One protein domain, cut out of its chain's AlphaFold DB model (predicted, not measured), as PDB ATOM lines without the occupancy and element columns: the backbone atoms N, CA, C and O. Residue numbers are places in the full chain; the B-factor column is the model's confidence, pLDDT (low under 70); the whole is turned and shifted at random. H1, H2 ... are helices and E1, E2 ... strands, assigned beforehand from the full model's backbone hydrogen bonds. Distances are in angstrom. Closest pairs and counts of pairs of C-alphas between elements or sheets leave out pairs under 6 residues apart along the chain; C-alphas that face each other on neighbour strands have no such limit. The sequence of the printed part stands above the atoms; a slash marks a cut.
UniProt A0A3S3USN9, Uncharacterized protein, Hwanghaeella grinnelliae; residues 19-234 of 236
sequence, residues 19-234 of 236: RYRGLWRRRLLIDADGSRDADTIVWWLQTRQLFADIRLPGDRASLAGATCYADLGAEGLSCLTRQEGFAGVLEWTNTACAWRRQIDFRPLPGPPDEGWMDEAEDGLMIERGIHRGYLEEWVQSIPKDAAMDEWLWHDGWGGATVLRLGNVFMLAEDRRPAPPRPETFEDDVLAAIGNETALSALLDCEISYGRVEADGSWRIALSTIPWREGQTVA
ATOM      1  N   ARG A  19      18.748 -42.766 -32.304       91.06
ATOM      2  CA  ARG A  19      17.975 -42.674 -33.555       91.06
ATOM      3  C   ARG A  19      17.365 -41.300 -33.836       91.06
ATOM      4  O   ARG A  19      17.106 -41.007 -34.990       91.06
ATOM      5  N   TYR A  20      17.153 -40.463 -32.820       93.75
ATOM      6  CA  TYR A  20      16.634 -39.103 -33.012       93.75
ATOM      7  C   TYR A  20      17.753 -38.061 -33.050       93.75
ATOM      8  O   TYR A  20      17.530 -36.930 -33.466       93.75
ATOM      9  N   ARG A  21      18.973 -38.417 -32.630       94.44
ATOM     10  CA  ARG A  21      20.113 -37.494 -32.601       94.44
ATOM     11  C   ARG A  21      20.679 -37.265 -33.998       94.44
ATOM     12  O   ARG A  21      20.669 -38.159 -34.843       94.44
ATOM     13  N   GLY A  22      21.257 -36.089 -34.200       95.12
ATOM     14  CA  GLY A  22      21.908 -35.721 -35.452       95.12
ATOM     15  C   GLY A  22      21.387 -34.406 -36.015       95.12
ATOM     16  O   GLY A  22      20.552 -33.739 -35.405       95.12
ATOM     17  N   LEU A  23      21.905 -34.045 -37.190       96.81
ATOM     18  CA  LEU A  23      21.341 -32.970 -37.998       96.81
ATOM     19  C   LEU A  23      20.406 -33.585 -39.036       96.81
ATOM     20  O   LEU A  23      20.850 -34.362 -39.886       96.81
ATOM     21  N   TRP A  24      19.147 -33.184 -38.998       97.50
ATOM     22  CA  TRP A  24      18.093 -33.621 -39.899       97.50
ATOM     23  C   TRP A  24      17.694 -32.480 -40.820       97.50
ATOM     24  O   TRP A  24      17.602 -31.327 -40.404       97.50
ATOM     25  N   ARG A  25      17.445 -32.813 -42.084       97.56
ATOM     26  CA  ARG A  25      16.865 -31.898 -43.064       97.56
ATOM     27  C   ARG A  25      15.484 -32.397 -43.443       97.56
ATOM     28  O   ARG A  25      15.368 -33.540 -43.894       97.56
ATOM     29  N   ARG A  26      14.466 -31.544 -43.350       98.00
ATOM     30  CA  ARG A  26      13.146 -31.880 -43.892       98.00
ATOM     31  C   ARG A  26      13.204 -31.826 -45.415       98.00
ATOM     32  O   ARG A  26      13.701 -30.857 -45.992       98.00
ATOM     33  N   ARG A  27      12.723 -32.872 -46.079       96.75
ATOM     34  CA  ARG A  27      12.617 -32.942 -47.545       96.75
ATOM     35  C   ARG A  27      11.207 -32.678 -48.040       96.75
ATOM     36  O   ARG A  27      11.050 -32.247 -49.178       96.75
ATOM     37  N   LEU A  28      10.214 -32.978 -47.214       97.75
ATOM     38  CA  LEU A  28       8.812 -32.871 -47.566       97.75
ATOM     39  C   LEU A  28       7.978 -32.688 -46.302       97.75
ATOM     40  O   LEU A  28       8.190 -33.397 -45.323       97.75
ATOM     41  N   LEU A  29       7.009 -31.786 -46.369       98.12
ATOM     42  CA  LEU A  29       5.839 -31.732 -45.505       98.12
ATOM     43  C   LEU A  29       4.607 -32.005 -46.372       98.12
ATOM     44  O   LEU A  29       4.482 -31.462 -47.472       98.12
ATOM     45  N   ILE A  30       3.708 -32.851 -45.880       98.25
ATOM     46  CA  ILE A  30       2.352 -33.014 -46.394       98.25
ATOM     47  C   ILE A  30       1.399 -32.580 -45.283       98.25
ATOM     48  O   ILE A  30       1.400 -33.198 -44.219       98.25
ATOM     49  N   ASP A  31       0.612 -31.534 -45.517       96.88
ATOM     50  CA  ASP A  31      -0.363 -31.047 -44.535       96.88
ATOM     51  C   ASP A  31      -1.677 -31.853 -44.606       96.88
ATOM     52  O   ASP A  31      -1.884 -32.687 -45.494       96.88
ATOM     53  N   ALA A  32      -2.594 -31.602 -43.675       95.00
ATOM     54  CA  ALA A  32      -3.867 -32.305 -43.539       95.00
ATOM     55  C   ALA A  32      -4.780 -32.174 -44.764       95.00
ATOM     56  O   ALA A  32      -5.608 -33.052 -45.014       95.00
ATOM     57  N   ASP A  33      -4.632 -31.096 -45.534       96.44
ATOM     58  CA  ASP A  33      -5.345 -30.887 -46.797       96.44
ATOM     59  C   ASP A  33      -4.671 -31.577 -48.000       96.44
ATOM     60  O   ASP A  33      -5.198 -31.545 -49.115       96.44
ATOM     61  N   GLY A  34      -3.529 -32.237 -47.782       96.50
ATOM     62  CA  GLY A  34      -2.729 -32.904 -48.803       96.50
ATOM     63  C   GLY A  34      -1.795 -31.975 -49.581       96.50
ATOM     64  O   GLY A  34      -1.121 -32.446 -50.505       96.50
ATOM     65  N   SER A  35      -1.738 -30.682 -49.240       97.38
ATOM     66  CA  SER A  35      -0.745 -29.756 -49.784       97.38
ATOM     67  C   SER A  35       0.667 -30.233 -49.451       97.38
ATOM     68  O   SER A  35       0.900 -30.927 -48.462       97.38
ATOM     69  N   ARG A  36       1.613 -29.923 -50.341       98.00
ATOM     70  CA  ARG A  36       2.992 -30.408 -50.265       98.00
ATOM     71  C   ARG A  36       3.937 -29.223 -50.230       98.00
ATOM     72  O   ARG A  36       3.921 -28.419 -51.156       98.00
ATOM     73  N   ASP A  37       4.789 -29.181 -49.218       97.31
ATOM     74  CA  ASP A  37       5.874 -28.213 -49.099       97.31
ATOM     75  C   ASP A  37       7.218 -28.948 -49.138       97.31
ATOM     76  O   ASP A  37       7.543 -29.749 -48.261       97.31
ATOM     77  N   ALA A  38       7.989 -28.684 -50.190       96.38
ATOM     78  CA  ALA A  38       9.368 -29.144 -50.346       96.38
ATOM     79  C   ALA A  38      10.354 -27.971 -50.510       96.38
ATOM     80  O   ALA A  38      11.541 -28.198 -50.755       96.38
ATOM     81  N   ASP A  39       9.861 -26.736 -50.384       95.00
ATOM     82  CA  ASP A  39      10.599 -25.513 -50.701       95.00
ATOM     83  C   ASP A  39      11.087 -24.804 -49.434       95.00
ATOM     84  O   ASP A  39      12.155 -24.188 -49.448       95.00
ATOM     85  N   THR A  40      10.354 -24.918 -48.322       96.19
ATOM     86  CA  THR A  40      10.803 -24.388 -47.031       96.19
ATOM     87  C   THR A  40      12.080 -25.094 -46.589       96.19
ATOM     88  O   THR A  40      12.162 -26.325 -46.502       96.19
ATOM     89  N   ILE A  41      13.095 -24.299 -46.267       96.50
ATOM     90  CA  ILE A  41      14.375 -24.786 -45.768       96.50
ATOM     91  C   ILE A  41      14.203 -25.090 -44.287       96.50
ATOM     92  O   ILE A  41      14.093 -24.165 -43.485       96.50
ATOM     93  N   VAL A  42      14.213 -26.375 -43.931       97.94
ATOM     94  CA  VAL A  42      14.094 -26.811 -42.538       97.94
ATOM     95  C   VAL A  42      15.272 -27.674 -42.122       97.94
ATOM     96  O   VAL A  42      15.584 -28.685 -42.765       97.94
ATOM     97  N   TRP A  43      15.897 -27.272 -41.020       98.44
ATOM     98  CA  TRP A  43      16.952 -28.017 -40.349       98.44
ATOM     99  C   TRP A  43      16.591 -28.208 -38.885       98.44
ATOM    100  O   TRP A  43      16.259 -27.237 -38.219       98.44
ATOM    101  N   TRP A  44      16.748 -29.434 -38.392       98.25
ATOM    102  CA  TRP A  44      16.581 -29.791 -36.988       98.25
ATOM    103  C   TRP A  44      17.872 -30.425 -36.470       98.25
ATOM    104  O   TRP A  44      18.313 -31.463 -36.964       98.25
ATOM    105  N   LEU A  45      18.503 -29.792 -35.484       98.00
ATOM    106  CA  LEU A  45      19.660 -30.330 -34.783       98.00
ATOM    107  C   LEU A  45      19.228 -30.864 -33.419       98.00
ATOM    108  O   LEU A  45      18.864 -30.093 -32.533       98.00
ATOM    109  N   GLN A  46      19.317 -32.180 -33.242       96.75
ATOM    110  CA  GLN A  46      18.987 -32.855 -31.991       96.75
ATOM    111  C   GLN A  46      20.258 -33.304 -31.271       96.75
ATOM    112  O   GLN A  46      20.991 -34.172 -31.769       96.75
ATOM    113  N   THR A  47      20.494 -32.757 -30.073       94.81
ATOM    114  CA  THR A  47      21.589 -33.187 -29.202       94.81
ATOM    115  C   THR A  47      21.168 -34.299 -28.231       94.81
ATOM    116  O   THR A  47      20.174 -34.994 -28.456       94.81
ATOM    117  N   ARG A  48      21.928 -34.536 -27.151       92.69
ATOM    118  CA  ARG A  48      21.573 -35.553 -26.147       92.69
ATOM    119  C   ARG A  48      20.358 -35.142 -25.323       92.69
ATOM    120  O   ARG A  48      19.708 -36.029 -24.784       92.69
ATOM    121  N   GLN A  49      20.081 -33.848 -25.196       90.00
ATOM    122  CA  GLN A  49      18.947 -33.335 -24.423       90.00
ATOM    123  C   GLN A  49      18.239 -32.189 -25.140       90.00
ATOM    124  O   GLN A  49      17.008 -32.148 -25.175       90.00
ATOM    125  N   LEU A  50      19.021 -31.269 -25.703       95.75
ATOM    126  CA  LEU A  50      18.518 -30.053 -26.319       95.75
ATOM    127  C   LEU A  50      18.300 -30.226 -27.817       95.75
ATOM    128  O   LEU A  50      18.849 -31.123 -28.458       95.75
ATOM    129  N   PHE A  51      17.488 -29.351 -28.385       97.25
ATOM    130  CA  PHE A  51      17.309 -29.282 -29.821       97.25
ATOM    131  C   PHE A  51      17.102 -27.843 -30.281       97.25
ATOM    132  O   PHE A  51      16.690 -26.988 -29.497       97.25
ATOM    133  N   ALA A  52      17.392 -27.604 -31.555       98.00
ATOM    134  CA  ALA A  52      17.030 -26.387 -32.261       98.00
ATOM    135  C   ALA A  52      16.538 -26.748 -33.668       98.00
ATOM    136  O   ALA A  52      17.048 -27.682 -34.289       98.00
ATOM    137  N   ASP A  53      15.536 -26.020 -34.143       98.12
ATOM    138  CA  ASP A  53      14.909 -26.154 -35.454       98.12
ATOM    139  C   ASP A  53      14.796 -24.763 -36.087       98.12
ATOM    140  O   ASP A  53      14.378 -23.811 -35.425       98.12
ATOM    141  N   ILE A  54      15.202 -24.632 -37.350       98.19
ATOM    142  CA  ILE A  54      15.071 -23.402 -38.141       98.19
ATOM    143  C   ILE A  54      14.244 -23.699 -39.387       98.19
ATOM    144  O   ILE A  54      14.546 -24.656 -40.102       98.19
ATOM    145  N   ARG A  55      13.251 -22.849 -39.677       97.25
ATOM    146  CA  ARG A  55      12.374 -22.956 -40.849       97.25
ATOM    147  C   ARG A  55      12.331 -21.632 -41.594       97.25
ATOM    148  O   ARG A  55      11.765 -20.643 -41.129       97.25
ATOM    149  N   LEU A  56      12.935 -21.613 -42.774       95.75
ATOM    150  CA  LEU A  56      13.016 -20.420 -43.606       95.75
ATOM    151  C   LEU A  56      12.189 -20.607 -44.884       95.75
ATOM    152  O   LEU A  56      12.372 -21.622 -45.564       95.75
ATOM    153  N   PRO A  57      11.332 -19.637 -45.258       93.62
ATOM    154  CA  PRO A  57      10.625 -19.657 -46.534       93.62
ATOM    155  C   PRO A  57      11.596 -19.808 -47.712       93.62
ATOM    156  O   PRO A  57      12.651 -19.170 -47.741       93.62
ATOM    157  N   GLY A  58      11.239 -20.630 -48.701       87.25
ATOM    158  CA  GLY A  58      12.094 -20.881 -49.868       87.25
ATOM    159  C   GLY A  58      12.371 -19.636 -50.727       87.25
ATOM    160  O   GLY A  58      13.388 -19.567 -51.414       87.25
ATOM    161  N   ASP A  59      11.509 -18.617 -50.650       81.25
ATOM    162  CA  ASP A  59      11.612 -17.346 -51.379       81.25
ATOM    163  C   ASP A  59      12.390 -16.246 -50.626       81.25
ATOM    164  O   ASP A  59      12.543 -15.123 -51.122       81.25
ATOM    165  N   ARG A  60      12.970 -16.578 -49.466       83.19
ATOM    166  CA  ARG A  60      13.732 -15.649 -48.617       83.19
ATOM    167  C   ARG A  60      14.993 -15.084 -49.282       83.19
ATOM    168  O   ARG A  60      15.493 -14.048 -48.858       83.19
ATOM    169  N   ALA A  61      15.491 -15.699 -50.358       71.12
ATOM    170  CA  ALA A  61      16.622 -15.163 -51.127       71.12
ATOM    171  C   ALA A  61      16.389 -13.719 -51.625       71.12
ATOM    172  O   ALA A  61      17.348 -12.992 -51.876       71.12
ATOM    173  N   SER A  62      15.126 -13.289 -51.723       70.69
ATOM    174  CA  SER A  62      14.735 -11.906 -52.024       70.69
ATOM    175  C   SER A  62      15.195 -10.871 -50.982       70.69
ATOM    176  O   SER A  62      15.269  -9.690 -51.307       70.69
ATOM    177  N   LEU A  63      15.561 -11.292 -49.764       80.94
ATOM    178  CA  LEU A  63      16.024 -10.417 -48.677       80.94
ATOM    179  C   LEU A  63      17.541 -10.158 -48.699       80.94
ATOM    180  O   LEU A  63      18.077  -9.504 -47.801       80.94
ATOM    181  N   ALA A  64      18.253 -10.684 -49.700       78.69
ATOM    182  CA  ALA A  64      19.696 -10.530 -49.814       78.69
ATOM    183  C   ALA A  64      20.108  -9.047 -49.893       78.69
ATOM    184  O   ALA A  64      19.615  -8.289 -50.726       78.69
ATOM    185  N   GLY A  65      21.062  -8.653 -49.047       84.81
ATOM    186  CA  GLY A  65      21.611  -7.294 -49.002       84.81
ATOM    187  C   GLY A  65      20.965  -6.366 -47.972       84.81
ATOM    188  O   GLY A  65      21.534  -5.307 -47.719       84.81
ATOM    189  N   ALA A  66      19.851  -6.760 -47.344       91.81
ATOM    190  CA  ALA A  66      19.329  -6.050 -46.178       91.81
ATOM    191  C   ALA A  66      20.299  -6.177 -44.993       91.81
ATOM    192  O   ALA A  66      20.857  -7.247 -44.743       91.81
ATOM    193  N   THR A  67      20.488  -5.080 -44.267       94.00
ATOM    194  CA  THR A  67      21.380  -4.959 -43.105       94.00
ATOM    195  C   THR A  67      20.640  -4.644 -41.804       94.00
ATOM    196  O   THR A  67      21.209  -4.812 -40.727       94.00
ATOM    197  N   CYS A  68      19.381  -4.219 -41.899       94.31
ATOM    198  CA  CYS A  68      18.464  -3.974 -40.785       94.31
ATOM    199  C   CYS A  68      16.997  -4.070 -41.249       94.31
ATOM    200  O   CYS A  68      16.733  -4.234 -42.445       94.31
ATOM    201  N   TYR A  69      16.027  -3.955 -40.331       94.38
ATOM    202  CA  TYR A  69      14.608  -4.033 -40.706       94.38
ATOM    203  C   TYR A  69      14.175  -2.832 -41.553       94.38
ATOM    204  O   TYR A  69      13.355  -2.989 -42.455       94.38
ATOM    205  N   ALA A  70      14.753  -1.652 -41.315       92.44
ATOM    206  CA  ALA A  70      14.492  -0.443 -42.095       92.44
ATOM    207  C   ALA A  70      14.862  -0.547 -43.588       92.44
ATOM    208  O   ALA A  70      14.343   0.236 -44.386       92.44
ATOM    209  N   ASP A  71      15.707  -1.507 -43.984       93.62
ATOM    210  CA  ASP A  71      16.000  -1.778 -45.398       93.62
ATOM    211  C   ASP A  71      14.837  -2.501 -46.110       93.62
ATOM    212  O   ASP A  71      14.808  -2.581 -47.341       93.62
ATOM    213  N   LEU A  72      13.872  -3.037 -45.354       93.06
ATOM    214  CA  LEU A  72      12.775  -3.848 -45.866       93.06
ATOM    215  C   LEU A  72      11.477  -3.041 -45.992       93.06
ATOM    216  O   LEU A  72      11.038  -2.343 -45.080       93.06
ATOM    217  N   GLY A  73      10.815  -3.193 -47.140       92.69
ATOM    218  CA  GLY A  73       9.420  -2.788 -47.318       92.69
ATOM    219  C   GLY A  73       8.440  -3.840 -46.787       92.69
ATOM    220  O   GLY A  73       8.838  -4.888 -46.278       92.69
ATOM    221  N   ALA A  74       7.142  -3.592 -46.981       94.56
ATOM    222  CA  ALA A  74       6.073  -4.493 -46.541       94.56
ATOM    223  C   ALA A  74       6.259  -5.940 -47.032       94.56
ATOM    224  O   ALA A  74       6.136  -6.867 -46.244       94.56
ATOM    225  N   GLU A  75       6.627  -6.140 -48.301       92.69
ATOM    226  CA  GLU A  75       6.859  -7.479 -48.864       92.69
ATOM    227  C   GLU A  75       8.001  -8.225 -48.155       92.69
ATOM    228  O   GLU A  75       7.862  -9.401 -47.818       92.69
ATOM    229  N   GLY A  76       9.106  -7.529 -47.868       93.00
ATOM    230  CA  GLY A  76      10.250  -8.113 -47.171       93.00
ATOM    231  C   GLY A  76       9.923  -8.475 -45.723       93.00
ATOM    232  O   GLY A  76      10.277  -9.554 -45.257       93.00
ATOM    233  N   LEU A  77       9.178  -7.616 -45.027       94.38
ATOM    234  CA  LEU A  77       8.729  -7.887 -43.662       94.38
ATOM    235  C   LEU A  77       7.684  -9.012 -43.605       94.38
ATOM    236  O   LEU A  77       7.805  -9.893 -42.759       94.38
ATOM    237  N   SER A  78       6.736  -9.063 -44.545       93.25
ATOM    238  CA  SER A  78       5.818 -10.203 -44.706       93.25
ATOM    239  C   SER A  78       6.552 -11.501 -45.052       93.25
ATOM    240  O   SER A  78       6.075 -12.589 -44.743       93.25
ATOM    241  N   CYS A  79       7.719 -11.442 -45.699       93.25
ATOM    242  CA  CYS A  79       8.563 -12.625 -45.859       93.25
ATOM    243  C   CYS A  79       9.145 -13.088 -44.517       93.25
ATOM    244  O   CYS A  79       9.180 -14.290 -44.249       93.25
ATOM    245  N   LEU A  80       9.579 -12.157 -43.660       92.88
ATOM    246  CA  LEU A  80      10.134 -12.490 -42.346       92.88
ATOM    247  C   LEU A  80       9.093 -13.069 -41.379       92.88
ATOM    248  O   LEU A  80       9.452 -13.902 -40.549       92.88
ATOM    249  N   THR A  81       7.821 -12.677 -41.483       92.25
ATOM    250  CA  THR A  81       6.741 -13.163 -40.599       92.25
ATOM    251  C   THR A  81       6.325 -14.609 -40.885       92.25
ATOM    252  O   THR A  81       5.731 -15.253 -40.019       92.25
ATOM    253  N   ARG A  82       6.650 -15.138 -42.074       92.12
ATOM    254  CA  ARG A  82       6.422 -16.546 -42.456       92.12
ATOM    255  C   ARG A  82       7.494 -17.506 -41.947       92.12
ATOM    256  O   ARG A  82       7.383 -18.707 -42.161       92.12
ATOM    257  N   GLN A  83       8.552 -16.985 -41.338       93.12
ATOM    258  CA  GLN A  83       9.580 -17.821 -40.739       93.12
ATOM    259  C   GLN A  83       9.056 -18.510 -39.488       93.12
ATOM    260  O   GLN A  83       8.192 -17.989 -38.780       93.12
ATOM    261  N   GLU A  84       9.648 -19.656 -39.191       94.00
ATOM    262  CA  GLU A  84       9.461 -20.349 -37.929       94.00
ATOM    263  C   GLU A  84      10.820 -20.844 -37.429       94.00
ATOM    264  O   GLU A  84      11.816 -20.907 -38.153       94.00
ATOM    265  N   GLY A  85      10.869 -21.200 -36.159       95.00
ATOM    266  CA  GLY A  85      12.056 -21.760 -35.545       95.00
ATOM    267  C   GLY A  85      11.860 -21.846 -34.050       95.00
ATOM    268  O   GLY A  85      11.127 -21.048 -33.462       95.00
ATOM    269  N   PHE A  86      12.459 -22.851 -33.438       94.62
ATOM    270  CA  PHE A  86      12.261 -23.119 -32.025       94.62
ATOM    271  C   PHE A  86      13.435 -23.905 -31.451       94.62
ATOM    272  O   PHE A  86      14.158 -24.600 -32.161       94.62
ATOM    273  N   ALA A  87      13.634 -23.784 -30.143       95.94
ATOM    274  CA  ALA A  87      14.643 -24.538 -29.415       95.94
ATOM    275  C   ALA A  87      14.131 -24.923 -28.031       95.94
ATOM    276  O   ALA A  87      13.283 -24.237 -27.454       95.94
ATOM    277  N   GLY A  88      14.638 -26.022 -27.486       94.81
ATOM    278  CA  GLY A  88      14.227 -26.490 -26.168       94.81
ATOM    279  C   GLY A  88      14.697 -27.902 -25.866       94.81
ATOM    280  O   GLY A  88      15.779 -28.307 -26.290       94.81
ATOM    281  N   VAL A  89      13.877 -28.648 -25.125       95.12
ATOM    282  CA  VAL A  89      14.163 -30.029 -24.713       95.12
ATOM    283  C   VAL A  89      13.242 -31.009 -25.423       95.12
ATOM    284  O   VAL A  89      12.057 -30.735 -25.627       95.12
ATOM    285  N   LEU A  90      13.780 -32.176 -25.770       95.75
ATOM    286  CA  LEU A  90      12.988 -33.253 -26.348       95.75
ATOM    287  C   LEU A  90      12.548 -34.226 -25.251       95.75
ATOM    288  O   LEU A  90      13.380 -34.803 -24.545       95.75
ATOM    289  N   GLU A  91      11.243 -34.447 -25.137       97.06
ATOM    290  CA  GLU A  91      10.715 -35.624 -24.452       97.06
ATOM    291  C   GLU A  91      10.401 -36.706 -25.484       97.06
ATOM    292  O   GLU A  91      10.087 -36.413 -26.636       97.06
ATOM    293  N   TRP A  92      10.520 -37.976 -25.105       97.12
ATOM    294  CA  TRP A  92      10.500 -39.047 -26.099       97.12
ATOM    295  C   TRP A  92       9.922 -40.354 -25.571       97.12
ATOM    296  O   TRP A  92       9.877 -40.620 -24.373       97.12
ATOM    297  N   THR A  93       9.519 -41.205 -26.508       95.75
ATOM    298  CA  THR A  93       9.242 -42.625 -26.287       95.75
ATOM    299  C   THR A  93       9.966 -43.466 -27.342       95.75
ATOM    300  O   THR A  93      10.767 -42.970 -28.146       95.75
ATOM    301  N   ASN A  94       9.677 -44.769 -27.371       90.50
ATOM    302  CA  ASN A  94      10.200 -45.643 -28.413       90.50
ATOM    303  C   ASN A  94       9.732 -45.274 -29.827       90.50
ATOM    304  O   ASN A  94      10.460 -45.556 -30.771       90.50
ATOM    305  N   THR A  95       8.569 -44.635 -29.961       94.19
ATOM    306  CA  THR A  95       7.918 -44.383 -31.255       94.19
ATOM    307  C   THR A  95       7.422 -42.949 -31.414       94.19
ATOM    308  O   THR A  95       6.771 -42.652 -32.403       94.19
ATOM    309  N   ALA A  96       7.665 -42.062 -30.449       96.69
ATOM    310  CA  ALA A  96       7.183 -40.686 -30.501       96.69
ATOM    311  C   ALA A  96       8.194 -39.703 -29.918       96.69
ATOM    312  O   ALA A  96       9.023 -40.070 -29.076       96.69
ATOM    313  N   CYS A  97       8.073 -38.454 -30.346       97.50
ATOM    314  CA  CYS A  97       8.792 -37.304 -29.828       97.50
ATOM    315  C   CYS A  97       7.808 -36.196 -29.454       97.50
ATOM    316  O   CYS A  97       6.729 -36.077 -30.034       97.50
ATOM    317  N   ALA A  98       8.203 -35.403 -28.468       96.94
ATOM    318  CA  ALA A  98       7.496 -34.221 -28.029       96.94
ATOM    319  C   ALA A  98       8.489 -33.072 -27.852       96.94
ATOM    320  O   ALA A  98       9.391 -33.123 -27.007       96.94
ATOM    321  N   TRP A  99       8.312 -32.022 -28.648       96.19
ATOM    322  CA  TRP A  99       9.192 -30.862 -28.670       96.19
ATOM    323  C   TRP A  99       8.705 -29.838 -27.647       96.19
ATOM    324  O   TRP A  99       7.722 -29.123 -27.845       96.19
ATOM    325  N   ARG A 100       9.388 -29.761 -26.502       94.19
ATOM    326  CA  ARG A 100       9.082 -28.778 -25.455       94.19
ATOM    327  C   ARG A 100       9.872 -27.506 -25.726       94.19
ATOM    328  O   ARG A 100      11.013 -27.352 -25.286       94.19
ATOM    329  N   ARG A 101       9.247 -26.618 -26.496       92.38
ATOM    330  CA  ARG A 101       9.818 -25.353 -26.960       92.38
ATOM    331  C   ARG A 101       9.996 -24.384 -25.789       92.38
ATOM    332  O   ARG A 101       9.047 -24.087 -25.068       92.38
ATOM    333  N   GLN A 102      11.227 -23.926 -25.592       90.50
ATOM    334  CA  GLN A 102      11.588 -22.866 -24.647       90.50
ATOM    335  C   GLN A 102      11.787 -21.530 -25.365       90.50
ATOM    336  O   GLN A 102      11.469 -20.489 -24.803       90.50
ATOM    337  N   ILE A 103      12.299 -21.585 -26.595       91.62
ATOM    338  CA  ILE A 103      12.395 -20.471 -27.537       91.62
ATOM    339  C   ILE A 103      11.480 -20.812 -28.708       91.62
ATOM    340  O   ILE A 103      11.535 -21.935 -29.214       91.62
ATOM    341  N   ASP A 104      10.647 -19.863 -29.122       91.69
ATOM    342  CA  ASP A 104       9.750 -20.019 -30.264       91.69
ATOM    343  C   ASP A 104       9.637 -18.684 -31.017       91.69
ATOM    344  O   ASP A 104       9.202 -17.659 -30.474       91.69
ATOM    345  N   PHE A 105      10.043 -18.693 -32.286       92.12
ATOM    346  CA  PHE A 105       9.956 -17.535 -33.170       92.12
ATOM    347  C   PHE A 105       8.513 -17.040 -33.277       92.12
ATOM    348  O   PHE A 105       8.255 -15.836 -33.245       92.12
ATOM    349  N   ARG A 106       7.543 -17.958 -33.307       86.25
ATOM    350  CA  ARG A 106       6.121 -17.651 -33.424       86.25
ATOM    351  C   ARG A 106       5.306 -18.666 -32.607       86.25
ATOM    352  O   ARG A 106       4.792 -19.622 -33.187       86.25
ATOM    353  N   PRO A 107       5.128 -18.447 -31.287       82.75
ATOM    354  CA  PRO A 107       4.465 -19.399 -30.391       82.75
ATOM    355  C   PRO A 107       2.958 -19.471 -30.665       82.75
ATOM    356  O   PRO A 107       2.162 -18.872 -29.951       82.75
ATOM    357  N   LEU A 108       2.551 -20.166 -31.728       77.69
ATOM    358  CA  LEU A 108       1.159 -20.264 -32.166       77.69
ATOM    359  C   LEU A 108       0.295 -21.003 -31.132       77.69
ATOM    360  O   LEU A 108       0.726 -22.023 -30.588       77.69
ATOM    361  N   PRO A 109      -0.958 -20.564 -30.894       76.75
ATOM    362  CA  PRO A 109      -1.889 -21.349 -30.104       76.75
ATOM    363  C   PRO A 109      -2.197 -22.656 -30.845       76.75
ATOM    364  O   PRO A 109      -2.430 -22.683 -32.058       76.75
ATOM    365  N   GLY A 110      -2.208 -23.769 -30.123       80.44
ATOM    366  CA  GLY A 110      -2.436 -25.072 -30.727       80.44
ATOM    367  C   GLY A 110      -2.266 -26.221 -29.744       80.44
ATOM    368  O   GLY A 110      -1.904 -25.990 -28.587       80.44
ATOM    369  N   PRO A 111      -2.538 -27.458 -30.190       89.00
ATOM    370  CA  PRO A 111      -2.141 -28.628 -29.432       89.00
ATOM    371  C   PRO A 111      -0.612 -28.672 -29.270       89.00
ATOM    372  O   PRO A 111       0.103 -28.026 -30.043       89.00
ATOM    373  N   PRO A 112      -0.117 -29.452 -28.297       91.06
ATOM    374  CA  PRO A 112       1.306 -29.711 -28.136       91.06
ATOM    375  C   PRO A 112       1.978 -30.165 -29.438       91.06
ATOM    376  O   PRO A 112       1.376 -30.873 -30.248       91.06
ATOM    377  N   ASP A 113       3.237 -29.770 -29.606       93.56
ATOM    378  CA  ASP A 113       4.089 -30.216 -30.704       93.56
ATOM    379  C   ASP A 113       4.606 -31.631 -30.410       93.56
ATOM    380  O   ASP A 113       5.533 -31.821 -29.616       93.56
ATOM    381  N   GLU A 114       3.908 -32.628 -30.951       96.56
ATOM    382  CA  GLU A 114       4.124 -34.047 -30.669       96.56
ATOM    383  C   GLU A 114       3.857 -34.885 -31.923       96.56
ATOM    384  O   GLU A 114       2.818 -34.741 -32.578       96.56
ATOM    385  N   GLY A 115       4.782 -35.799 -32.225       96.94
ATOM    386  CA  GLY A 115       4.799 -36.577 -33.459       96.94
ATOM    387  C   GLY A 115       5.183 -38.037 -33.232       96.94
ATOM    388  O   GLY A 115       6.046 -38.360 -32.411       96.94
ATOM    389  N   TRP A 116       4.531 -38.935 -33.967       97.69
ATOM    390  CA  TRP A 116       4.957 -40.322 -34.132       97.69
ATOM    391  C   TRP A 116       6.152 -40.376 -35.077       97.69
ATOM    392  O   TRP A 116       6.099 -39.792 -36.155       97.69
ATOM    393  N   MET A 117       7.190 -41.112 -34.690       97.00
ATOM    394  CA  MET A 117       8.462 -41.205 -35.397       97.00
ATOM    395  C   MET A 117       8.686 -42.635 -35.883       97.00
ATOM    396  O   MET A 117       8.905 -43.541 -35.075       97.00
ATOM    397  N   ASP A 118       8.695 -42.817 -37.199       94.38
ATOM    398  CA  ASP A 118       9.059 -44.072 -37.849       94.38
ATOM    399  C   ASP A 118      10.427 -43.921 -38.518       94.38
ATOM    400  O   ASP A 118      10.588 -43.189 -39.496       94.38
ATOM    401  N   GLU A 119      11.428 -44.628 -37.997       88.00
ATOM    402  CA  GLU A 119      12.726 -44.751 -38.659       88.00
ATOM    403  C   GLU A 119      12.583 -45.695 -39.862       88.00
ATOM    404  O   GLU A 119      12.089 -46.819 -39.739       88.00
ATOM    405  N   ALA A 120      12.999 -45.221 -41.030       79.50
ATOM    406  CA  ALA A 120      13.055 -45.985 -42.265       79.50
ATOM    407  C   ALA A 120      14.519 -46.293 -42.633       79.50
ATOM    408  O   ALA A 120      15.461 -45.878 -41.956       79.50
ATOM    409  N   GLU A 121      14.722 -47.061 -43.703       79.19
ATOM    410  CA  GLU A 121      16.066 -47.383 -44.194       79.19
ATOM    411  C   GLU A 121      16.824 -46.114 -44.651       79.19
ATOM    412  O   GLU A 121      16.231 -45.076 -44.948       79.19
ATOM    413  N   ASP A 122      18.157 -46.198 -44.693       80.19
ATOM    414  CA  ASP A 122      19.051 -45.176 -45.261       80.19
ATOM    415  C   ASP A 122      19.005 -43.773 -44.614       80.19
ATOM    416  O   ASP A 122      19.296 -42.764 -45.260       80.19
ATOM    417  N   GLY A 123      18.692 -43.690 -43.317       82.69
ATOM    418  CA  GLY A 123      18.705 -42.420 -42.577       82.69
ATOM    419  C   GLY A 123      17.502 -41.521 -42.873       82.69
ATOM    420  O   GLY A 123      17.569 -40.309 -42.653       82.69
ATOM    421  N   LEU A 124      16.418 -42.111 -43.384       92.50
ATOM    422  CA  LEU A 124      15.109 -41.486 -43.501       92.50
ATOM    423  C   LEU A 124      14.323 -41.668 -42.196       92.50
ATOM    424  O   LEU A 124      14.287 -42.753 -41.620       92.50
ATOM    425  N   MET A 125      13.646 -40.617 -41.758       95.56
ATOM    426  CA  MET A 125      12.711 -40.649 -40.643       95.56
ATOM    427  C   MET A 125      11.399 -40.008 -41.078       95.56
ATOM    428  O   MET A 125      11.392 -38.918 -41.650       95.56
ATOM    429  N   ILE A 126      10.297 -40.706 -40.834       97.25
ATOM    430  CA  ILE A 126       8.953 -40.220 -41.118       97.25
ATOM    431  C   ILE A 126       8.311 -39.796 -39.812       97.25
ATOM    432  O   ILE A 126       8.143 -40.603 -38.899       97.25
ATOM    433  N   GLU A 127       7.921 -38.535 -39.752       97.75
ATOM    434  CA  GLU A 127       7.145 -37.989 -38.654       97.75
ATOM    435  C   GLU A 127       5.677 -37.868 -39.058       97.75
ATOM    436  O   GLU A 127       5.364 -37.477 -40.184       97.75
ATOM    437  N   ARG A 128       4.761 -38.183 -38.140       98.00
ATOM    438  CA  ARG A 128       3.330 -37.892 -38.286       98.00
ATOM    439  C   ARG A 128       2.802 -37.215 -37.038       98.00
ATOM    440  O   ARG A 128       2.984 -37.745 -35.945       98.00
ATOM    441  N   GLY A 129       2.098 -36.101 -37.200       96.75
ATOM    442  CA  GLY A 129       1.543 -35.372 -36.063       96.75
ATOM    443  C   GLY A 129       0.574 -36.223 -35.238       96.75
ATOM    444  O   GLY A 129      -0.279 -36.930 -35.778       96.75
ATOM    445  N   ILE A 130       0.690 -36.147 -33.911       96.25
ATOM    446  CA  ILE A 130      -0.238 -36.814 -32.985       96.25
ATOM    447  C   ILE A 130      -1.581 -36.074 -32.965       96.25
ATOM    448  O   ILE A 130      -2.643 -36.695 -33.002       96.25
ATOM    449  N   HIS A 131      -1.528 -34.740 -32.941       94.12
ATOM    450  CA  HIS A 131      -2.703 -33.871 -32.783       94.12
ATOM    451  C   HIS A 131      -3.124 -33.162 -34.071       94.12
ATOM    452  O   HIS A 131      -4.182 -32.535 -34.128       94.12
ATOM    453  N   ARG A 132      -2.281 -33.221 -35.103       90.62
ATOM    454  CA  ARG A 132      -2.481 -32.563 -36.396       90.62
ATOM    455  C   ARG A 132      -2.185 -33.560 -37.509       90.62
ATOM    456  O   ARG A 132      -1.242 -34.334 -37.409       90.62
ATOM    457  N   GLY A 133      -2.992 -33.537 -38.564       93.56
ATOM    458  CA  GLY A 133      -2.907 -34.498 -39.665       93.56
ATOM    459  C   GLY A 133      -1.797 -34.197 -40.668       93.56
ATOM    460  O   GLY A 133      -2.103 -34.095 -41.845       93.56
ATOM    461  N   TYR A 134      -0.545 -34.051 -40.236       95.75
ATOM    462  CA  TYR A 134       0.587 -33.833 -41.141       95.75
ATOM    463  C   TYR A 134       1.515 -35.050 -41.217       95.75
ATOM    464  O   TYR A 134       1.506 -35.920 -40.340       95.75
ATOM    465  N   LEU A 135       2.347 -35.079 -42.258       97.69
ATOM    466  CA  LEU A 135       3.480 -35.988 -42.402       97.69
ATOM    467  C   LEU A 135       4.721 -35.203 -42.822       97.69
ATOM    468  O   LEU A 135       4.664 -34.453 -43.794       97.69
ATOM    469  N   GLU A 136       5.842 -35.423 -42.144       98.00
ATOM    470  CA  GLU A 136       7.142 -34.877 -42.538       98.00
ATOM    471  C   GLU A 136       8.141 -35.992 -42.867       98.00
ATOM    472  O   GLU A 136       8.231 -37.006 -42.176       98.00
ATOM    473  N   GLU A 137       8.901 -35.799 -43.946       97.81
ATOM    474  CA  GLU A 137      10.017 -36.663 -44.326       97.81
ATOM    475  C   GLU A 137      11.338 -35.982 -43.968       97.81
ATOM    476  O   GLU A 137      11.682 -34.929 -44.516       97.81
ATOM    477  N   TRP A 138      12.112 -36.613 -43.094       97.62
ATOM    478  CA  TRP A 138      13.387 -36.117 -42.593       97.62
ATOM    479  C   TRP A 138      14.537 -36.995 -43.066       97.62
ATOM    480  O   TRP A 138      14.482 -38.212 -42.946       97.62
ATOM    481  N   VAL A 139      15.613 -36.390 -43.566       95.81
ATOM    482  CA  VAL A 139      16.838 -37.117 -43.927       95.81
ATOM    483  C   VAL A 139      18.002 -36.657 -43.071       95.81
ATOM    484  O   VAL A 139      18.281 -35.457 -42.953       95.81
ATOM    485  N   GLN A 140      18.707 -37.627 -42.496       93.25
ATOM    486  CA  GLN A 140      19.890 -37.370 -41.697       93.25
ATOM    487  C   GLN A 140      21.016 -36.834 -42.587       93.25
ATOM    488  O   GLN A 140      21.457 -37.473 -43.540       93.25
ATOM    489  N   SER A 141      21.480 -35.629 -42.277       91.06
ATOM    490  CA  SER A 141      22.539 -34.944 -43.022       91.06
ATOM    491  C   SER A 141      23.898 -35.036 -42.339       91.06
ATOM    492  O   SER A 141      24.923 -35.032 -43.019       91.06
ATOM    493  N   ILE A 142      23.923 -35.120 -41.006       85.81
ATOM    494  CA  ILE A 142      25.130 -35.424 -40.230       85.81
ATOM    495  C   ILE A 142      24.791 -36.549 -39.255       85.81
ATOM    496  O   ILE A 142      23.804 -36.423 -38.520       85.81
ATOM    497  N   PRO A 143      25.582 -37.637 -39.243       77.56
ATOM    498  CA  PRO A 143      25.295 -38.795 -38.418       77.56
ATOM    499  C   PRO A 143      25.428 -38.486 -36.924       77.56
ATOM    500  O   PRO A 143      26.248 -37.674 -36.492       77.56
ATOM    501  N   LYS A 144      24.641 -39.224 -36.141       75.62
ATOM    502  CA  LYS A 144      24.565 -39.207 -34.671       75.62
ATOM    503  C   LYS A 144      25.884 -39.435 -33.917       75.62
ATOM    504  O   LYS A 144      25.963 -39.085 -32.744       75.62
ATOM    505  N   ASP A 145      26.895 -40.008 -34.571       80.69
ATOM    506  CA  ASP A 145      28.174 -40.373 -33.944       80.69
ATOM    507  C   ASP A 145      29.206 -39.229 -33.952       80.69
ATOM    508  O   ASP A 145      30.312 -39.376 -33.425       80.69
ATOM    509  N   ALA A 146      28.882 -38.084 -34.562       80.12
ATOM    510  CA  ALA A 146      29.742 -36.908 -34.495       80.12
ATOM    511  C   ALA A 146      29.827 -36.365 -33.054       80.12
ATOM    512  O   ALA A 146      28.908 -36.531 -32.258       80.12
ATOM    513  N   ALA A 147      30.940 -35.711 -32.707       81.88
ATOM    514  CA  ALA A 147      31.127 -35.125 -31.377       81.88
ATOM    515  C   ALA A 147      30.043 -34.076 -31.077       81.88
ATOM    516  O   ALA A 147      29.730 -33.265 -31.945       81.88
ATOM    517  N   MET A 148      29.487 -34.087 -29.865       85.69
ATOM    518  CA  MET A 148      28.341 -33.257 -29.487       85.69
ATOM    519  C   MET A 148      28.667 -32.402 -28.277       85.69
ATOM    520  O   MET A 148      29.082 -32.938 -27.252       85.69
ATOM    521  N   ASP A 149      28.373 -31.114 -28.387       83.50
ATOM    522  CA  ASP A 149      28.419 -30.172 -27.280       83.50
ATOM    523  C   ASP A 149      27.065 -29.446 -27.200       83.50
ATOM    524  O   ASP A 149      26.439 -29.159 -28.226       83.50
ATOM    525  N   GLU A 150      26.588 -29.167 -25.990       84.31
ATOM    526  CA  GLU A 150      25.341 -28.435 -25.760       84.31
ATOM    527  C   GLU A 150      25.531 -27.445 -24.607       84.31
ATOM    528  O   GLU A 150      26.047 -27.802 -23.546       84.31
ATOM    529  N   TRP A 151      25.122 -26.197 -24.822       84.69
ATOM    530  CA  TRP A 151      25.177 -25.126 -23.836       84.69
ATOM    531  C   TRP A 151      23.818 -24.451 -23.743       84.69
ATOM    532  O   TRP A 151      23.178 -24.153 -24.752       84.69
ATOM    533  N   LEU A 152      23.394 -24.198 -22.511       82.19
ATOM    534  CA  LEU A 152      22.130 -23.558 -22.203       82.19
ATOM    535  C   LEU A 152      22.382 -22.447 -21.197       82.19
ATOM    536  O   LEU A 152      22.839 -22.695 -20.079       82.19
ATOM    537  N   TRP A 153      22.071 -21.229 -21.604       77.88
ATOM    538  CA  TRP A 153      22.166 -20.048 -20.770       77.88
ATOM    539  C   TRP A 153      20.767 -19.523 -20.472       77.88
ATOM    540  O   TRP A 153      19.923 -19.461 -21.358       77.88
ATOM    541  N   HIS A 154      20.521 -19.155 -19.218       69.50
ATOM    542  CA  HIS A 154      19.273 -18.533 -18.786       69.50
ATOM    543  C   HIS A 154      19.601 -17.332 -17.908       69.50
ATOM    544  O   HIS A 154      20.320 -17.476 -16.919       69.50
ATOM    545  N   ASP A 155      19.014 -16.178 -18.211       61.62
ATOM    546  CA  ASP A 155      19.130 -14.976 -17.375       61.62
ATOM    547  C   ASP A 155      17.833 -14.595 -16.647       61.62
ATOM    548  O   ASP A 155      17.728 -13.519 -16.057       61.62
ATOM    549  N   GLY A 156      16.842 -15.492 -16.659       52.75
ATOM    550  CA  GLY A 156      15.534 -15.286 -16.035       52.75
ATOM    551  C   GLY A 156      14.541 -14.479 -16.878       52.75
ATOM    552  O   GLY A 156      13.377 -14.413 -16.490       52.75
ATOM    553  N   TRP A 157      14.963 -13.920 -18.020       47.09
ATOM    554  CA  TRP A 157      14.128 -13.123 -18.934       47.09
ATOM    555  C   TRP A 157      14.150 -13.632 -20.382       47.09
ATOM    556  O   TRP A 157      13.292 -13.245 -21.167       47.09
ATOM    557  N   GLY A 158      15.098 -14.509 -20.712       60.03
ATOM    558  CA  GLY A 158      15.184 -15.263 -21.957       60.03
ATOM    559  C   GLY A 158      16.327 -16.275 -21.874       60.03
ATOM    560  O   GLY A 158      17.279 -16.102 -21.107       60.03
ATOM    561  N   GLY A 159      16.209 -17.379 -22.607       77.44
ATOM    562  CA  GLY A 159      17.278 -18.368 -22.733       77.44
ATOM    563  C   GLY A 159      18.070 -18.161 -24.021       77.44
ATOM    564  O   GLY A 159      17.501 -17.740 -25.026       77.44
ATOM    565  N   ALA A 160      19.357 -18.497 -24.002       88.62
ATOM    566  CA  ALA A 160      20.122 -18.753 -25.214       88.62
ATOM    567  C   ALA A 160      20.556 -20.222 -25.221       88.62
ATOM    568  O   ALA A 160      21.007 -20.759 -24.206       88.62
ATOM    569  N   THR A 161      20.398 -20.883 -26.360       92.06
ATOM    570  CA  THR A 161      20.778 -22.278 -26.571       92.06
ATOM    571  C   THR A 161      21.819 -22.341 -27.675       92.06
ATOM    572  O   THR A 161      21.586 -21.841 -28.772       92.06
ATOM    573  N   VAL A 162      22.956 -22.981 -27.403       94.75
ATOM    574  CA  VAL A 162      23.976 -23.281 -28.414       94.75
ATOM    575  C   VAL A 162      24.156 -24.784 -28.479       94.75
ATOM    576  O   VAL A 162      24.455 -25.433 -27.480       94.75
ATOM    577  N   LEU A 163      23.994 -25.337 -29.671       95.25
ATOM    578  CA  LEU A 163      24.151 -26.755 -29.955       95.25
ATOM    579  C   LEU A 163      25.254 -26.922 -30.973       95.25
ATOM    580  O   LEU A 163      25.296 -26.186 -31.955       95.25
ATOM    581  N   ARG A 164      26.110 -27.920 -30.789       94.56
ATOM    582  CA  ARG A 164      27.136 -28.265 -31.766       94.56
ATOM    583  C   ARG A 164      27.166 -29.764 -32.005       94.56
ATOM    584  O   ARG A 164      27.137 -30.557 -31.067       94.56
ATOM    585  N   LEU A 165      27.284 -30.134 -33.276       94.00
ATOM    586  CA  LEU A 165      27.488 -31.505 -33.733       94.00
ATOM    587  C   LEU A 165      28.606 -31.514 -34.778       94.00
ATOM    588  O   LEU A 165      28.451 -31.014 -35.889       94.00
ATOM    589  N   GLY A 166      29.763 -32.058 -34.420       93.00
ATOM    590  CA  GLY A 166      30.962 -32.020 -35.246       93.00
ATOM    591  C   GLY A 166      31.369 -30.581 -35.572       93.00
ATOM    592  O   GLY A 166      31.837 -29.835 -34.707       93.00
ATOM    593  N   ASN A 167      31.217 -30.196 -36.836       93.38
ATOM    594  CA  ASN A 167      31.535 -28.861 -37.330       93.38
ATOM    595  C   ASN A 167      30.298 -28.035 -37.708       93.38
ATOM    596  O   ASN A 167      30.459 -27.020 -38.376       93.38
ATOM    597  N   VAL A 168      29.088 -28.442 -37.324       96.12
ATOM    598  CA  VAL A 168      27.898 -27.584 -37.426       96.12
ATOM    599  C   VAL A 168      27.455 -27.122 -36.054       96.12
ATOM    600  O   VAL A 168      27.701 -27.802 -35.055       96.12
ATOM    601  N   PHE A 169      26.764 -25.993 -36.020       96.62
ATOM    602  CA  PHE A 169      26.113 -25.512 -34.818       96.62
ATOM    603  C   PHE A 169      24.735 -24.934 -35.115       96.62
ATOM    604  O   PHE A 169      24.444 -24.537 -36.247       96.62
ATOM    605  N   MET A 170      23.918 -24.864 -34.070       97.75
ATOM    606  CA  MET A 170      22.757 -23.993 -34.017       97.75
ATOM    607  C   MET A 170      22.828 -23.093 -32.790       97.75
ATOM    608  O   MET A 170      23.226 -23.538 -31.716       97.75
ATOM    609  N   LEU A 171      22.459 -21.833 -32.974       96.12
ATOM    610  CA  LEU A 171      22.296 -20.825 -31.933       96.12
ATOM    611  C   LEU A 171      20.825 -20.422 -31.937       96.12
ATOM    612  O   LEU A 171      20.297 -20.103 -32.996       96.12
ATOM    613  N   ALA A 172      20.186 -20.426 -30.777       95.31
ATOM    614  CA  ALA A 172      18.857 -19.869 -30.600       95.31
ATOM    615  C   ALA A 172      18.870 -18.886 -29.431       95.31
ATOM    616  O   ALA A 172      19.314 -19.244 -28.341       95.31
ATOM    617  N   GLU A 173      18.384 -17.673 -29.645       92.62
ATOM    618  CA  GLU A 173      18.264 -16.628 -28.634       92.62
ATOM    619  C   GLU A 173      16.878 -15.992 -28.743       92.62
ATOM    620  O   GLU A 173      16.451 -15.570 -29.820       92.62
ATOM    621  N   ASP A 174      16.145 -15.975 -27.630       89.38
ATOM    622  CA  ASP A 174      14.799 -15.411 -27.630       89.38
ATOM    623  C   ASP A 174      14.820 -13.878 -27.631       89.38
ATOM    624  O   ASP A 174      15.718 -13.232 -27.082       89.38
ATOM    625  N   ARG A 175      13.772 -13.305 -28.216       87.06
ATOM    626  CA  ARG A 175      13.581 -11.860 -28.304       87.06
ATOM    627  C   ARG A 175      13.214 -11.249 -26.962       87.06
ATOM    628  O   ARG A 175      12.693 -11.902 -26.056       87.06
ATOM    629  N   ARG A 176      13.461  -9.943 -26.855       80.06
ATOM    630  CA  ARG A 176      13.119  -9.136 -25.680       80.06
ATOM    631  C   ARG A 176      12.436  -7.851 -26.141       80.06
ATOM    632  O   ARG A 176      13.061  -7.082 -26.872       80.06
ATOM    633  N   PRO A 177      11.208  -7.548 -25.682       76.19
ATOM    634  CA  PRO A 177      10.365  -8.290 -24.733       76.19
ATOM    635  C   PRO A 177       9.777  -9.593 -25.314       76.19
ATOM    636  O   PRO A 177      10.027  -9.930 -26.463       76.19
ATOM    637  N   ALA A 178       9.000 -10.312 -24.496       68.75
ATOM    638  CA  ALA A 178       8.334 -11.563 -24.863       68.75
ATOM    639  C   ALA A 178       7.506 -11.463 -26.170       68.75
ATOM    640  O   ALA A 178       7.038 -10.372 -26.512       68.75
ATOM    641  N   PRO A 179       7.263 -12.604 -26.848       70.50
ATOM    642  CA  PRO A 179       6.528 -12.683 -28.104       70.50
ATOM    643  C   PRO A 179       5.232 -11.864 -28.182       70.50
ATOM    644  O   PRO A 179       4.438 -11.890 -27.235       70.50
ATOM    645  N   PRO A 180       4.949 -11.210 -29.326       70.19
ATOM    646  CA  PRO A 180       3.619 -10.684 -29.610       70.19
ATOM    647  C   PRO A 180       2.592 -11.819 -29.700       70.19
ATOM    648  O   PRO A 180       2.933 -12.996 -29.847       70.19
ATOM    649  N   ARG A 181       1.308 -11.456 -29.631       73.31
ATOM    650  CA  ARG A 181       0.226 -12.432 -29.767       73.31
ATOM    651  C   ARG A 181       0.244 -13.031 -31.180       73.31
ATOM    652  O   ARG A 181       0.344 -12.278 -32.149       73.31
ATOM    653  N   PRO A 182       0.138 -14.358 -31.338       75.06
ATOM    654  CA  PRO A 182       0.342 -14.990 -32.640       75.06
ATOM    655  C   PRO A 182      -0.708 -14.609 -33.688       75.06
ATOM    656  O   PRO A 182      -0.419 -14.672 -34.885       75.06
ATOM    657  N   GLU A 183      -1.907 -14.216 -33.245       81.31
ATOM    658  CA  GLU A 183      -3.025 -13.838 -34.112       81.31
ATOM    659  C   GLU A 183      -2.805 -12.503 -34.831       81.31
ATOM    660  O   GLU A 183      -3.381 -12.302 -35.894       81.31
ATOM    661  N   THR A 184      -1.988 -11.605 -34.272       86.75
ATOM    662  CA  THR A 184      -1.732 -10.264 -34.825       86.75
ATOM    663  C   THR A 184      -0.311 -10.104 -35.351       86.75
ATOM    664  O   THR A 184       0.050  -9.021 -35.784       86.75
ATOM    665  N   PHE A 185       0.503 -11.166 -35.345       89.62
ATOM    666  CA  PHE A 185       1.947 -11.055 -35.565       89.62
ATOM    667  C   PHE A 185       2.338 -10.347 -36.870       89.62
ATOM    668  O   PHE A 185       3.159  -9.434 -36.844       89.62
ATOM    669  N   GLU A 186       1.755 -10.743 -38.005       92.38
ATOM    670  CA  GLU A 186       2.058 -10.098 -39.288       92.38
ATOM    671  C   GLU A 186       1.526  -8.661 -39.337       92.38
ATOM    672  O   GLU A 186       2.260  -7.753 -39.721       92.38
ATOM    673  N   ASP A 187       0.290  -8.441 -38.885       93.19
ATOM    674  CA  ASP A 187      -0.323  -7.111 -38.845       93.19
ATOM    675  C   ASP A 187       0.483  -6.139 -37.964       93.19
ATOM    676  O   ASP A 187       0.707  -4.992 -38.354       93.19
ATOM    677  N   ASP A 188       0.974  -6.600 -36.811       93.31
ATOM    678  CA  ASP A 188       1.800  -5.825 -35.881       93.31
ATOM    679  C   ASP A 188       3.157  -5.468 -36.509       93.31
ATOM    680  O   ASP A 188       3.621  -4.332 -36.383       93.31
ATOM    681  N   VAL A 189       3.779  -6.408 -37.231       94.00
ATOM    682  CA  VAL A 189       5.032  -6.168 -37.965       94.00
ATOM    683  C   VAL A 189       4.822  -5.147 -39.084       94.00
ATOM    684  O   VAL A 189       5.600  -4.200 -39.210       94.00
ATOM    685  N   LEU A 190       3.756  -5.285 -39.873       95.62
ATOM    686  CA  LEU A 190       3.450  -4.353 -40.960       95.62
ATOM    687  C   LEU A 190       3.070  -2.960 -40.437       95.62
ATOM    688  O   LEU A 190       3.447  -1.950 -41.033       95.62
ATOM    689  N   ALA A 191       2.383  -2.878 -39.297       95.88
ATOM    690  CA  ALA A 191       2.085  -1.612 -38.631       95.88
ATOM    691  C   ALA A 191       3.342  -0.915 -38.073       95.88
ATOM    692  O   ALA A 191       3.336   0.303 -37.885       95.88
ATOM    693  N   ALA A 192       4.421  -1.665 -37.827       95.50
ATOM    694  CA  ALA A 192       5.689  -1.162 -37.307       95.50
ATOM    695  C   ALA A 192       6.674  -0.678 -38.392       95.50
ATOM    696  O   ALA A 192       7.793  -0.282 -38.059       95.50
ATOM    697  N   ILE A 193       6.289  -0.659 -39.676       96.06
ATOM    698  CA  ILE A 193       7.140  -0.154 -40.768       96.06
ATOM    699  C   ILE A 193       7.670   1.253 -40.449       96.06
ATOM    700  O   ILE A 193       6.917   2.175 -40.137       96.06
ATOM    701  N   GLY A 194       8.991   1.418 -40.556       94.75
ATOM    702  CA  GLY A 194       9.686   2.668 -40.235       94.75
ATOM    703  C   GLY A 194       9.977   2.878 -38.743       94.75
ATOM    704  O   GLY A 194      10.540   3.911 -38.382       94.75
ATOM    705  N   ASN A 195       9.632   1.919 -37.877       95.81
ATOM    706  CA  ASN A 195       9.949   1.924 -36.450       95.81
ATOM    707  C   ASN A 195      10.835   0.721 -36.086       95.81
ATOM    708  O   ASN A 195      10.343  -0.335 -35.690       95.81
ATOM    709  N   GLU A 196      12.154   0.908 -36.183       93.44
ATOM    710  CA  GLU A 196      13.151  -0.148 -35.946       93.44
ATOM    711  C   GLU A 196      13.011  -0.792 -34.563       93.44
ATOM    712  O   GLU A 196      13.013  -2.010 -34.447       93.44
ATOM    713  N   THR A 197      12.810   0.007 -33.511       92.81
ATOM    714  CA  THR A 197      12.663  -0.513 -32.143       92.81
ATOM    715  C   THR A 197      11.456  -1.443 -32.013       92.81
ATOM    716  O   THR A 197      11.534  -2.459 -31.326       92.81
ATOM    717  N   ALA A 198      10.337  -1.102 -32.661       92.69
ATOM    718  CA  ALA A 198       9.153  -1.954 -32.662       92.69
ATOM    719  C   ALA A 198       9.372  -3.223 -33.498       92.69
ATOM    720  O   ALA A 198       8.997  -4.303 -33.055       92.69
ATOM    721  N   LEU A 199      10.026  -3.114 -34.659       94.00
ATOM    722  CA  LEU A 199      10.362  -4.267 -35.498       94.00
ATOM    723  C   LEU A 199      11.308  -5.234 -34.774       94.00
ATOM    724  O   LEU A 199      11.019  -6.425 -34.728       94.00
ATOM    725  N   SER A 200      12.362  -4.737 -34.117       92.00
ATOM    726  CA  SER A 200      13.250  -5.559 -33.286       92.00
ATOM    727  C   SER A 200      12.493  -6.259 -32.158       92.00
ATOM    728  O   SER A 200      12.641  -7.461 -31.980       92.00
ATOM    729  N   ALA A 201      11.610  -5.557 -31.442       90.06
ATOM    730  CA  ALA A 201      10.813  -6.175 -30.379       90.06
ATOM    731  C   ALA A 201       9.936  -7.346 -30.873       90.06
ATOM    732  O   ALA A 201       9.602  -8.235 -30.091       90.06
ATOM    733  N   LEU A 202       9.555  -7.351 -32.155       91.50
ATOM    734  CA  LEU A 202       8.719  -8.386 -32.765       91.50
ATOM    735  C   LEU A 202       9.542  -9.515 -33.407       91.50
ATOM    736  O   LEU A 202       9.163 -10.678 -33.272       91.50
ATOM    737  N   LEU A 203      10.631  -9.176 -34.105       92.19
ATOM    738  CA  LEU A 203      11.343 -10.061 -35.039       92.19
ATOM    739  C   LEU A 203      12.730 -10.520 -34.559       92.19
ATOM    740  O   LEU A 203      13.267 -11.461 -35.138       92.19
ATOM    741  N   ASP A 204      13.306  -9.911 -33.516       91.81
ATOM    742  CA  ASP A 204      14.672 -10.190 -33.027       91.81
ATOM    743  C   ASP A 204      14.767 -11.481 -32.189       91.81
ATOM    744  O   ASP A 204      15.323 -11.509 -31.095       91.81
ATOM    745  N   CYS A 205      14.145 -12.555 -32.680       93.06
ATOM    746  CA  CYS A 205      14.271 -13.912 -32.162       93.06
ATOM    747  C   CYS A 205      15.230 -14.660 -33.090       93.06
ATOM    748  O   CYS A 205      14.857 -15.038 -34.207       93.06
ATOM    749  N   GLU A 206      16.485 -14.812 -32.667       94.69
ATOM    750  CA  GLU A 206      17.525 -15.425 -33.488       94.69
ATOM    751  C   GLU A 206      17.419 -16.948 -33.400       94.69
ATOM    752  O   GLU A 206      17.541 -17.523 -32.325       94.69
ATOM    753  N   ILE A 207      17.255 -17.614 -34.541       97.00
ATOM    754  CA  ILE A 207      17.595 -19.021 -34.714       97.00
ATOM    755  C   ILE A 207      18.534 -19.092 -35.910       97.00
ATOM    756  O   ILE A 207      18.154 -18.764 -37.033       97.00
ATOM    757  N   SER A 208      19.767 -19.509 -35.660       97.62
ATOM    758  CA  SER A 208      20.856 -19.520 -36.626       97.62
ATOM    759  C   SER A 208      21.454 -20.912 -36.743       97.62
ATOM    760  O   SER A 208      21.735 -21.562 -35.743       97.62
ATOM    761  N   TYR A 209      21.703 -21.349 -37.972       97.75
ATOM    762  CA  TYR A 209      22.476 -22.541 -38.306       97.75
ATOM    763  C   TYR A 209      23.789 -22.123 -38.961       97.75
ATOM    764  O   TYR A 209      23.816 -21.256 -39.838       97.75
ATOM    765  N   GLY A 210      24.888 -22.762 -38.574       97.31
ATOM    766  CA  GLY A 210      26.206 -22.415 -39.082       97.31
ATOM    767  C   GLY A 210      27.216 -23.547 -39.024       97.31
ATOM    768  O   GLY A 210      26.904 -24.690 -38.677       97.31
ATOM    769  N   ARG A 211      28.452 -23.219 -39.402       96.12
ATOM    770  CA  ARG A 211      29.592 -24.135 -39.407       96.12
ATOM    771  C   ARG A 211      30.761 -23.580 -38.614       96.12
ATOM    772  O   ARG A 211      31.046 -22.390 -38.661       96.12
ATOM    773  N   VAL A 212      31.452 -24.476 -37.922       95.00
ATOM    774  CA  VAL A 212      32.786 -24.235 -37.382       95.00
ATOM    775  C   VAL A 212      33.780 -24.488 -38.509       95.00
ATOM    776  O   VAL A 212      33.912 -25.610 -39.004       95.00
ATOM    777  N   GLU A 213      34.435 -23.425 -38.947       94.75
ATOM    778  CA  GLU A 213      35.427 -23.441 -40.011       94.75
ATOM    779  C   GLU A 213      36.734 -24.092 -39.534       94.75
ATOM    780  O   GLU A 213      36.976 -24.286 -38.340       94.75
ATOM    781  N   ALA A 214      37.620 -24.428 -40.475       92.81
ATOM    782  CA  ALA A 214      38.899 -25.072 -40.161       92.81
ATOM    783  C   ALA A 214      39.830 -24.204 -39.288       92.81
ATOM    784  O   ALA A 214      40.695 -24.741 -38.599       92.81
ATOM    785  N   ASP A 215      39.652 -22.880 -39.310       93.62
ATOM    786  CA  ASP A 215      40.371 -21.927 -38.455       93.62
ATOM    787  C   ASP A 215      39.748 -21.772 -37.053       93.62
ATOM    788  O   ASP A 215      40.254 -21.009 -36.232       93.62
ATOM    789  N   GLY A 216      38.669 -22.509 -36.768       92.25
ATOM    790  CA  GLY A 216      37.938 -22.476 -35.507       92.25
ATOM    791  C   GLY A 216      36.879 -21.379 -35.416       92.25
ATOM    792  O   GLY A 216      36.185 -21.316 -34.402       92.25
ATOM    793  N   SER A 217      36.717 -20.531 -36.438       94.50
ATOM    794  CA  SER A 217      35.660 -19.517 -36.460       94.50
ATOM    795  C   SER A 217      34.281 -20.150 -36.663       94.50
ATOM    796  O   SER A 217      34.116 -21.086 -37.442       94.50
ATOM    797  N   TRP A 218      33.271 -19.655 -35.948       96.44
ATOM    798  CA  TRP A 218      31.893 -20.128 -36.085       96.44
ATOM    799  C   TRP A 218      31.153 -19.180 -37.016       96.44
ATOM    800  O   TRP A 218      30.868 -18.051 -36.630       96.44
ATOM    801  N   ARG A 219      30.862 -19.608 -38.244       97.44
ATOM    802  CA  ARG A 219      30.203 -18.789 -39.265       97.44
ATOM    803  C   ARG A 219      28.744 -19.193 -39.442       97.44
ATOM    804  O   ARG A 219      28.449 -20.364 -39.681       97.44
ATOM    805  N   ILE A 220      27.842 -18.217 -39.371       97.31
ATOM    806  CA  ILE A 220      26.410 -18.413 -39.626       97.31
ATOM    807  C   ILE A 220      26.187 -18.615 -41.127       97.31
ATOM    808  O   ILE A 220      26.677 -17.838 -41.946       97.31
ATOM    809  N   ALA A 221      25.436 -19.654 -41.481       96.19
ATOM    810  CA  ALA A 221      25.045 -19.962 -42.853       96.19
ATOM    811  C   ALA A 221      23.577 -19.610 -43.137       96.19
ATOM    812  O   ALA A 221      23.271 -19.182 -44.242       96.19
ATOM    813  N   LEU A 222      22.690 -19.800 -42.159       96.44
ATOM    814  CA  LEU A 222      21.263 -19.481 -42.222       96.44
ATOM    815  C   LEU A 222      20.852 -18.842 -40.897       96.44
ATOM    816  O   LEU A 222      21.334 -19.279 -39.852       96.44
ATOM    817  N   SER A 223      19.958 -17.860 -40.917       96.31
ATOM    818  CA  SER A 223      19.444 -17.239 -39.690       96.31
ATOM    819  C   SER A 223      18.016 -16.756 -39.867       96.31
ATOM    820  O   SER A 223      17.663 -16.348 -40.960       96.31
ATOM    821  N   THR A 224      17.199 -16.695 -38.823       95.50
ATOM    822  CA  THR A 224      15.935 -15.937 -38.874       95.50
ATOM    823  C   THR A 224      16.155 -14.430 -39.071       95.50
ATOM    824  O   THR A 224      15.263 -13.741 -39.568       95.50
ATOM    825  N   ILE A 225      17.372 -13.934 -38.813       94.88
ATOM    826  CA  ILE A 225      17.805 -12.543 -38.998       94.88
ATOM    827  C   ILE A 225      18.775 -12.466 -40.200       94.88
ATOM    828  O   ILE A 225      19.948 -12.817 -40.062       94.88
ATOM    829  N   PRO A 226      18.342 -12.021 -41.399       94.19
ATOM    830  CA  PRO A 226      19.137 -12.129 -42.636       94.19
ATOM    831  C   PRO A 226      20.555 -11.586 -42.588       94.19
ATOM    832  O   PRO A 226      21.485 -12.241 -43.050       94.19
ATOM    833  N   TRP A 227      20.757 -10.431 -41.971       94.12
ATOM    834  CA  TRP A 227      22.074  -9.799 -41.902       94.12
ATOM    835  C   TRP A 227      23.054 -10.474 -40.937       94.12
ATOM    836  O   TRP A 227      24.206 -10.045 -40.843       94.12
ATOM    837  N   ARG A 228      22.635 -11.528 -40.226       94.94
ATOM    838  CA  ARG A 228      23.529 -12.399 -39.452       94.94
ATOM    839  C   ARG A 228      24.226 -13.434 -40.332       94.94
ATOM    840  O   ARG A 228      25.294 -13.918 -39.965       94.94
ATOM    841  N   GLU A 229      23.670 -13.762 -41.498       95.06
ATOM    842  CA  GLU A 229      24.278 -14.722 -42.419       95.06
ATOM    843  C   GLU A 229      25.660 -14.236 -42.888       95.06
ATOM    844  O   GLU A 229      25.862 -13.076 -43.242       95.06
ATOM    845  N   GLY A 230      26.653 -15.127 -42.839       94.56
ATOM    846  CA  GLY A 230      28.054 -14.819 -43.130       94.56
ATOM    847  C   GLY A 230      28.838 -14.195 -41.970       94.56
ATOM    848  O   GLY A 230      30.074 -14.205 -42.017       94.56
ATOM    849  N   GLN A 231      28.174 -13.711 -40.913       95.44
ATOM    850  CA  GLN A 231      28.854 -13.215 -39.715       95.44
ATOM    851  C   GLN A 231      29.468 -14.361 -38.904       95.44
ATOM    852  O   GLN A 231      29.028 -15.514 -38.957       95.44
ATOM    853  N   THR A 232      30.502 -14.027 -38.133       95.31
ATOM    854  CA  THR A 232      31.106 -14.937 -37.158       95.31
ATOM    855  C   THR A 232      30.521 -14.712 -35.772       95.31
ATOM    856  O   THR A 232      30.398 -13.563 -35.347       95.31
ATOM    857  N   VAL A 233      30.252 -15.788 -35.041       91.69
ATOM    858  CA  VAL A 233      29.843 -15.742 -33.631       91.69
ATOM    859  C   VAL A 233      30.949 -16.303 -32.748       91.69
ATOM    860  O   VAL A 233      31.752 -17.127 -33.187       91.69
ATOM    861  N   ALA A 234      31.001 -15.864 -31.497       80.56
ATOM    862  CA  ALA A 234      31.713 -16.620 -30.478       80.56
ATOM    863  C   ALA A 234      30.776 -17.723 -29.958       80.56
ATOM    864  O   ALA A 234      29.579 -17.458 -29.820       80.56
TER     865      ALA A 234
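This is residues 19 to 234 of the 236 residues of an uncharacterized protein of Hwanghaeella grinnelliae (UniProt A0A3S3USN9). A closed barrel of eight strands, E1 to E8, has a second, twisted sheet of five strands, E9 to E13, packed on one side of its wall, where E10 and E11 cross E3. Four short helices, H1 to H4, cluster off one end of these two bodies. The 216 printed residues hold 13 named strands and four named helices, in the order E1 E2 E3 H1 H2 E4 E5 E6 E7 E8 E9 E10 E11 H3 H4 E12 E13. Barrel and sheet are antiparallel, the sheet in the order E9 E10 E11 E12 E13; the class is mixed, helices and strands. The whole is compact, with a radius of gyration of the C-alphas of 17.0 A and spans of 50 by 47 by 35 A.

The barrel begins with a meander, each strand the antiparallel neighbour of the one before: E1, residues 22 to 30, E2, residues 41 to 46, and E3, residues 50 to 56. A second meander, E4, residues 84 to 92, E5, residues 96 to 104, E6, residues 114 to 119, E7, residues 124 to 129, and E8, residues 135 to 142, completes the ring. Within hydrogen-bond range are, for instance, N 53 and O 86 of E3 and E4, 2.8 A, and N 27 and O 137 of E1 and E8, 2.8 A. E4 bends by 73 degrees at residue 88. E9, residues 148 to 154, E10, residues 159 to 165, and E11, residues 168 to 173, form a third meander; E12, residues 206 to 212, and E13, residues 218 to 223, extend that sheet. N 171 and O 208 of E11 and E12 are 2.9 A apart. The closest C-alphas of E3 and E12 are those of Ile 54 and Ile 207, 6.1 A. H2, residues 74 to 81, touches H1, residues 60 to 63, at Leu 63 and Gly 76, their closest C-alphas, 6.4 A. H3, residues 185 to 191, and H4, residues 196 to 203, form a helical hairpin, their closest C-alphas those of Val 189 and Leu 199, 6.2 A. Every O i to N i+4 pair is within hydrogen-bond range in H2, H3 and H4; H1 is too short for one.

E1 begins at C-alpha 22 (21.908, -35.721, -35.452) and is 22.6 A long; E4 is 22.2 A and E8 21.8 A. E13 ends at C-alpha 223 (19.444, -17.239, -39.690).

The C-alphas farthest apart, of Glu 121 and Gly 194, are 50.6 A apart. The printed part has no cut. E11 to H3 is a long link. The pLDDT is under 70 at residues 154 to 158 and residue 178.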